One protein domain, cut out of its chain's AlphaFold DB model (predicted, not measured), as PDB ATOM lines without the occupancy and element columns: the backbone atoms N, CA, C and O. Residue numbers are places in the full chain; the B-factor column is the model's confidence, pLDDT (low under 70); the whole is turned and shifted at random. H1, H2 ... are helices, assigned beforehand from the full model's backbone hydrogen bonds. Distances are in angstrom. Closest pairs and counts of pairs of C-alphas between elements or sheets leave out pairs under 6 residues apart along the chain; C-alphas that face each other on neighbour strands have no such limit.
ATOM      1  N   ASP A 144     106.626 168.761  98.146       90.25
ATOM      2  CA  ASP A 144     107.847 168.619  97.363       90.25
ATOM      3  C   ASP A 144     108.985 167.947  98.138       90.25
ATOM      4  O   ASP A 144     109.661 167.080  97.583       90.25
ATOM      5  N   LEU A 145     109.152 168.252  99.428       91.81
ATOM      6  CA  LEU A 145     110.064 167.509 100.299       91.81
ATOM      7  C   LEU A 145     109.596 166.057 100.466       91.81
ATOM      8  O   LEU A 145     110.402 165.136 100.359       91.81
ATOM      9  N   ALA A 146     108.298 165.833 100.688       91.94
ATOM     10  CA  ALA A 146     107.734 164.490 100.813       91.94
ATOM     11  C   ALA A 146     107.952 163.663  99.536       91.94
ATOM     12  O   ALA A 146     108.319 162.488  99.612       91.94
ATOM     13  N   LYS A 147     107.778 164.281  98.360       93.38
ATOM     14  CA  LYS A 147     108.098 163.668  97.067       93.38
ATOM     15  C   LYS A 147     109.593 163.360  96.955       93.38
ATOM     16  O   LYS A 147     109.947 162.234  96.634       93.38
ATOM     17  N   ALA A 148     110.467 164.311  97.282       94.38
ATOM     18  CA  ALA A 148     111.915 164.118  97.208       94.38
ATOM     19  C   ALA A 148     112.410 162.981  98.122       94.38
ATOM     20  O   ALA A 148     113.233 162.168  97.708       94.38
ATOM     21  N   VAL A 149     111.859 162.854  99.333       94.50
ATOM     22  CA  VAL A 149     112.147 161.731 100.242       94.50
ATOM     23  C   VAL A 149     111.654 160.403  99.661       94.50
ATOM     24  O   VAL A 149     112.347 159.388  99.749       94.50
ATOM     25  N   ARG A 150     110.466 160.386  99.041       94.69
ATOM     26  CA  ARG A 150     109.914 159.190  98.384       94.69
ATOM     27  C   ARG A 150     110.768 158.738  97.196       94.69
ATOM     28  O   ARG A 150     110.916 157.533  96.986       94.69
ATOM     29  N   ASP A 151     111.341 159.678  96.461       94.88
ATOM     30  CA  ASP A 151     112.126 159.407  95.255       94.88
ATOM     31  C   ASP A 151     113.623 159.190  95.574       94.88
ATOM     32  O   ASP A 151     114.368 158.661  94.755       94.88
ATOM     33  N   GLY A 152     114.075 159.527  96.788       91.62
ATOM     34  CA  GLY A 152     115.482 159.497  97.216       91.62
ATOM     35  C   GLY A 152     116.100 158.113  97.474       91.62
ATOM     36  O   GLY A 152     117.245 158.038  97.920       91.62
ATOM     37  N   GLY A 153     115.379 157.022  97.206       93.75
ATOM     38  CA  GLY A 153     115.854 155.644  97.409       93.75
ATOM     39  C   GLY A 153     115.678 155.102  98.836       93.75
ATOM     40  O   GLY A 153     115.184 155.781  99.737       93.75
ATOM     41  N   ALA A 154     116.049 153.832  99.046       93.38
ATOM     42  CA  ALA A 154     115.790 153.109 100.300       93.38
ATOM     43  C   ALA A 154     116.482 153.745 101.520       93.38
ATOM     44  O   ALA A 154     115.888 153.841 102.594       93.38
ATOM     45  N   ARG A 155     117.714 154.235 101.336       92.00
ATOM     46  CA  ARG A 155     118.522 154.861 102.390       92.00
ATOM     47  C   ARG A 155     117.873 156.128 102.946       92.00
ATOM     48  O   ARG A 155     117.655 156.226 104.151       92.00
ATOM     49  N   VAL A 156     117.502 157.051 102.059       94.56
ATOM     50  CA  VAL A 156     116.843 158.316 102.420       94.56
ATOM     51  C   VAL A 156     115.530 158.043 103.149       94.56
ATOM     52  O   VAL A 156     115.278 158.635 104.196       94.56
ATOM     53  N   LYS A 157     114.724 157.094 102.655       94.25
ATOM     54  CA  LYS A 157     113.471 156.682 103.308       94.25
ATOM     55  C   LYS A 157     113.700 156.143 104.717       94.25
ATOM     56  O   LYS A 157     112.985 156.546 105.632       94.25
ATOM     57  N   LYS A 158     114.692 155.264 104.899       94.31
ATOM     58  CA  LYS A 158     115.050 154.703 106.210       94.31
ATOM     59  C   LYS A 158     115.450 155.813 107.182       94.31
ATOM     60  O   LYS A 158     114.829 155.954 108.233       94.31
ATOM     61  N   ARG A 159     116.409 156.658 106.789       93.62
ATOM     62  CA  ARG A 159     116.908 157.747 107.638       93.62
ATOM     63  C   ARG A 159     115.808 158.738 107.997       93.62
ATOM     64  O   ARG A 159     115.695 159.150 109.149       93.62
ATOM     65  N   TRP A 160     114.963 159.079 107.025       93.25
ATOM     66  CA  TRP A 160     113.788 159.908 107.249       93.25
ATOM     67  C   TRP A 160     112.810 159.268 108.238       93.25
ATOM     68  O   TRP A 160     112.260 159.961 109.091       93.25
ATOM     69  N   GLY A 161     112.587 157.956 108.158       92.81
ATOM     70  CA  GLY A 161     111.751 157.212 109.102       92.81
ATOM     71  C   GLY A 161     112.249 157.317 110.546       92.81
ATOM     72  O   GLY A 161     111.450 157.574 111.442       92.81
ATOM     73  N   GLU A 162     113.561 157.209 110.746       94.06
ATOM     74  CA  GLU A 162     114.224 157.235 112.060       94.06
ATOM     75  C   GLU A 162     114.285 158.630 112.705       94.06
ATOM     76  O   GLU A 162     114.417 158.746 113.924       94.06
ATOM     77  N   MET A 163     114.196 159.703 111.913       93.31
ATOM     78  CA  MET A 163     114.226 161.072 112.434       93.31
ATOM     79  C   MET A 163     113.041 161.359 113.360       93.31
ATOM     80  O   MET A 163     111.873 161.100 113.028       93.31
ATOM     81  N   LYS A 164     113.337 162.003 114.492       92.50
ATOM     82  CA  LYS A 164     112.325 162.447 115.452       92.50
ATOM     83  C   LYS A 164     111.464 163.537 114.824       92.50
ATOM     84  O   LYS A 164     111.944 164.378 114.062       92.50
ATOM     85  N   GLN A 165     110.192 163.595 115.215       86.81
ATOM     86  CA  GLN A 165     109.267 164.600 114.682       86.81
ATOM     87  C   GLN A 165     109.748 166.041 114.921       86.81
ATOM     88  O   GLN A 165     109.555 166.900 114.067       86.81
ATOM     89  N   GLY A 166     110.433 166.300 116.041       86.94
ATOM     90  CA  GLY A 166     111.030 167.609 116.318       86.94
ATOM     91  C   GLY A 166     112.112 168.015 115.310       86.94
ATOM     92  O   GLY A 166     112.161 169.174 114.913       86.94
ATOM     93  N   GLU A 167     112.934 167.070 114.844       88.81
ATOM     94  CA  GLU A 167     113.983 167.319 113.843       88.81
ATOM     95  C   GLU A 167     113.364 167.588 112.468       88.81
ATOM     96  O   GLU A 167     113.727 168.553 111.794       88.81
ATOM     97  N   LYS A 168     112.362 166.784 112.088       90.62
ATOM     98  CA  LYS A 168     111.569 166.988 110.867       90.62
ATOM     99  C   LYS A 168     110.897 168.359 110.857       90.62
ATOM    100  O   LYS A 168     110.973 169.079 109.867       90.62
ATOM    101  N   TYR A 169     110.311 168.754 111.983       86.81
ATOM    102  CA  TYR A 169     109.645 170.044 112.128       86.81
ATOM    103  C   TYR A 169     110.589 171.229 111.875       86.81
ATOM    104  O   TYR A 169     110.204 172.167 111.180       86.81
ATOM    105  N   GLN A 170     111.842 171.178 112.344       86.69
ATOM    106  CA  GLN A 170     112.823 172.233 112.045       86.69
ATOM    107  C   GLN A 170     113.096 172.371 110.539       86.69
ATOM    108  O   GLN A 170     113.261 173.488 110.041       86.69
ATOM    109  N   LEU A 171     113.093 171.262 109.790       88.31
ATOM    110  CA  LEU A 171     113.219 171.295 108.330       88.31
ATOM    111  C   LEU A 171     111.992 171.939 107.673       88.31
ATOM    112  O   LEU A 171     112.151 172.768 106.775       88.31
ATOM    113  N   TYR A 172     110.782 171.618 108.141       88.19
ATOM    114  CA  TYR A 172     109.541 172.203 107.616       88.19
ATOM    115  C   TYR A 172     109.510 173.714 107.833       88.19
ATOM    116  O   TYR A 172     109.290 174.471 106.885       88.19
ATOM    117  N   VAL A 173     109.835 174.155 109.053       82.31
ATOM    118  CA  VAL A 173     109.960 175.576 109.392       82.31
ATOM    119  C   VAL A 173     110.989 176.237 108.481       82.31
ATOM    120  O   VAL A 173     110.701 177.264 107.881       82.31
ATOM    121  N   ARG A 174     112.178 175.659 108.286       83.44
ATOM    122  CA  ARG A 174     113.221 176.266 107.438       83.44
ATOM    123  C   ARG A 174     112.829 176.372 105.959       83.44
ATOM    124  O   ARG A 174     113.320 177.270 105.269       83.44
ATOM    125  N   LEU A 175     111.980 175.469 105.469       83.56
ATOM    126  CA  LEU A 175     111.490 175.480 104.090       83.56
ATOM    127  C   LEU A 175     110.303 176.426 103.879       83.56
ATOM    128  O   LEU A 175     110.177 176.955 102.780       83.56
ATOM    129  N   GLY A 176     109.439 176.628 104.878       74.69
ATOM    130  CA  GLY A 176     108.264 177.508 104.764       74.69
ATOM    131  C   GLY A 176     108.410 178.887 105.420       74.69
ATOM    132  O   GLY A 176     107.644 179.789 105.133       74.69
ATOM    133  N   SER A 177     109.411 179.107 106.275       70.06
ATOM    134  CA  SER A 177     109.523 180.345 107.074       70.06
ATOM    135  C   SER A 177     109.800 181.619 106.278       70.06
ATOM    136  O   SER A 177     109.650 182.709 106.823       70.06
ATOM    137  N   VAL A 178     110.237 181.504 105.024       75.62
ATOM    138  CA  VAL A 178     110.567 182.651 104.177       75.62
ATOM    139  C   VAL A 178     110.102 182.360 102.749       75.62
ATOM    140  O   VAL A 178     110.487 181.317 102.208       75.62
ATOM    141  N   PRO A 179     109.342 183.271 102.110       76.06
ATOM    142  CA  PRO A 179     109.051 183.206 100.685       76.06
ATOM    143  C   PRO A 179     110.349 183.069  99.896       76.06
ATOM    144  O   PRO A 179     111.296 183.841 100.068       76.06
ATOM    145  N   MET A 180     110.424 182.042  99.062       82.56
ATOM    146  CA  MET A 180     111.671 181.659  98.420       82.56
ATOM    147  C   MET A 180     111.434 181.351  96.946       82.56
ATOM    148  O   MET A 180     110.504 180.602  96.644       82.56
ATOM    149  N   PRO A 181     112.290 181.859  96.034       84.69
ATOM    150  CA  PRO A 181     112.255 181.450  94.638       84.69
ATOM    151  C   PRO A 181     112.356 179.928  94.512       84.69
ATOM    152  O   PRO A 181     113.116 179.292  95.253       84.69
ATOM    153  N   SER A 182     111.619 179.361  93.555       83.69
ATOM    154  CA  SER A 182     111.542 177.914  93.316       83.69
ATOM    155  C   SER A 182     112.925 177.269  93.205       83.69
ATOM    156  O   SER A 182     113.180 176.259  93.853       83.69
ATOM    157  N   GLU A 183     113.864 177.904  92.502       88.19
ATOM    158  CA  GLU A 183     115.234 177.405  92.347       88.19
ATOM    159  C   GLU A 183     115.961 177.238  93.694       88.19
ATOM    160  O   GLU A 183     116.551 176.193  93.981       88.19
ATOM    161  N   ARG A 184     115.896 178.250  94.569       88.44
ATOM    162  CA  ARG A 184     116.547 178.202  95.887       88.44
ATOM    163  C   ARG A 184     115.876 177.162  96.789       88.44
ATOM    164  O   ARG A 184     116.563 176.503  97.572       88.44
ATOM    165  N   ARG A 185     114.559 176.984  96.657       90.06
ATOM    166  CA  ARG A 185     113.801 175.942  97.356       90.06
ATOM    167  C   ARG A 185     114.244 174.545  96.916       90.06
ATOM    168  O   ARG A 185     114.584 173.736  97.776       90.06
ATOM    169  N   SER A 186     114.349 174.298  95.611       90.00
ATOM    170  CA  SER A 186     114.850 173.033  95.058       90.00
ATOM    171  C   SER A 186     116.276 172.729  95.519       90.00
ATOM    172  O   SER A 186     116.534 171.622  95.984       90.00
ATOM    173  N   LYS A 187     117.187 173.715  95.504       92.25
ATOM    174  CA  LYS A 187     118.561 173.541  96.021       92.25
ATOM    175  C   LYS A 187     118.581 173.124  97.494       92.25
ATOM    176  O   LYS A 187     119.337 172.234  97.869       92.25
ATOM    177  N   ARG A 188     117.736 173.733  98.333       91.56
ATOM    178  CA  ARG A 188     117.627 173.363  99.755       91.56
ATOM    179  C   ARG A 188     117.073 171.959  99.954       91.56
ATOM    180  O   ARG A 188     117.559 171.254 100.830       91.56
ATOM    181  N   ILE A 189     116.068 171.565  99.174       93.00
ATOM    182  CA  ILE A 189     115.513 170.210  99.236       93.00
ATOM    183  C   ILE A 189     116.581 169.196  98.835       93.00
ATOM    184  O   ILE A 189     116.801 168.249  99.580       93.00
ATOM    185  N   ASN A 190     117.303 169.433  97.739       93.19
ATOM    186  CA  ASN A 190     118.386 168.548  97.310       93.19
ATOM    187  C   ASN A 190     119.460 168.405  98.393       93.19
ATOM    188  O   ASN A 190     119.786 167.284  98.754       93.19
ATOM    189  N   ALA A 191     119.887 169.508  99.015       92.88
ATOM    190  CA  ALA A 191     120.842 169.459 100.122       92.88
ATOM    191  C   ALA A 191     120.336 168.645 101.332       92.88
ATOM    192  O   ALA A 191     121.115 167.962 101.988       92.88
ATOM    193  N   ILE A 192     119.031 168.690 101.637       92.50
ATOM    194  CA  ILE A 192     118.436 167.831 102.675       92.50
ATOM    195  C   ILE A 192     118.511 166.361 102.254       92.50
ATOM    196  O   ILE A 192     118.845 165.514 103.075       92.50
ATOM    197  N   ILE A 193     118.196 166.045 100.997       94.75
ATOM    198  CA  ILE A 193     118.264 164.671 100.490       94.75
ATOM    199  C   ILE A 193     119.704 164.153 100.497       94.75
ATOM    200  O   ILE A 193     119.915 163.011 100.894       94.75
ATOM    201  N   ASP A 194     120.680 164.975 100.125       93.69
ATOM    202  CA  ASP A 194     122.098 164.608 100.141       93.69
ATOM    203  C   ASP A 194     122.582 164.328 101.569       93.69
ATOM    204  O   ASP A 194     123.133 163.260 101.823       93.69
ATOM    205  N   LEU A 195     122.218 165.170 102.541       90.50
ATOM    206  CA  LEU A 195     122.486 164.911 103.963       90.50
ATOM    207  C   LEU A 195     121.855 163.595 104.460       90.50
ATOM    208  O   LEU A 195     122.386 162.932 105.346       90.50
ATOM    209  N   LEU A 196     120.691 163.212 103.927       91.38
ATOM    210  CA  LEU A 196     120.036 161.943 104.267       91.38
ATOM    211  C   LEU A 196     120.670 160.733 103.562       91.38
ATOM    212  O   LEU A 196     120.393 159.595 103.960       91.38
ATOM    213  N   ARG A 197     121.471 160.960 102.515       91.31
ATOM    214  CA  ARG A 197     122.272 159.931 101.834       91.31
ATOM    215  C   ARG A 197     123.607 159.707 102.526       91.31
ATOM    216  O   ARG A 197     124.046 158.562 102.556       91.31
ATOM    217  N   GLU A 198     124.211 160.766 103.056       86.56
ATOM    218  CA  GLU A 198     125.485 160.702 103.765       86.56
ATOM    219  C   GLU A 198     125.416 159.735 104.959       86.56
ATOM    220  O   GLU A 198     124.435 159.671 105.715       86.56
TER     221      GLU A 198
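Overview. This is residues 144 to 198 of the 252 residues of an uncharacterized protein of Saitozyma podzolica (UniProt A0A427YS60). What shape is this? H4, the longest helix, makes one side of an open ring: H2 crosses its last residues, H3 runs back opposite it, residues 177 to 181 close the other end, and H1 packs on H4. What builds it? The printed part has 55 residues with four named helices, H1 to H4 in chain order, and no named strand: all helix, compact, radius of gyration of the C-alphas 11.0 A, spans 30 by 22 by 17 A.

Arrangement. What touches H4, residues 182 to 197? Its residues 189 to 193 alone touch H1, residues 144 to 151, at a steep tilt of 40 degrees, the same way; the closest C-alphas, Leu 145 and Ile 189, are 6.2 A apart. Its residues 193 to 197 alone touch H2, residues 153 to 162, about perpendicular at 82 degrees; the closest C-alphas, Val 156 and Leu 196, are 5.2 A apart. What of H3, residues 165 to 176? It is close to H4 but not clearly touching, closest C-alphas Leu 175 and Arg 185 at 7.1 A. In H1, H2, H3 and H4 every O i to N i+4 pair is within hydrogen-bond range.

Along the chain. Where is H4? It runs 22.6 A from C-alpha 182 at (111.542, 177.914, 93.316) to C-alpha 197 at (122.272, 159.931, 101.834). How long are the others? H1 spans 10.4 A, H2 14.8 A and H3 16.3 A.

Size, cuts and confidence. How large is it? The two C-alphas farthest apart, Ala 154 and Pro 179, are 30.8 A apart. Any break? The printed part has no cut, its three links are tight, and no printed residue is under 70 in pLDDT.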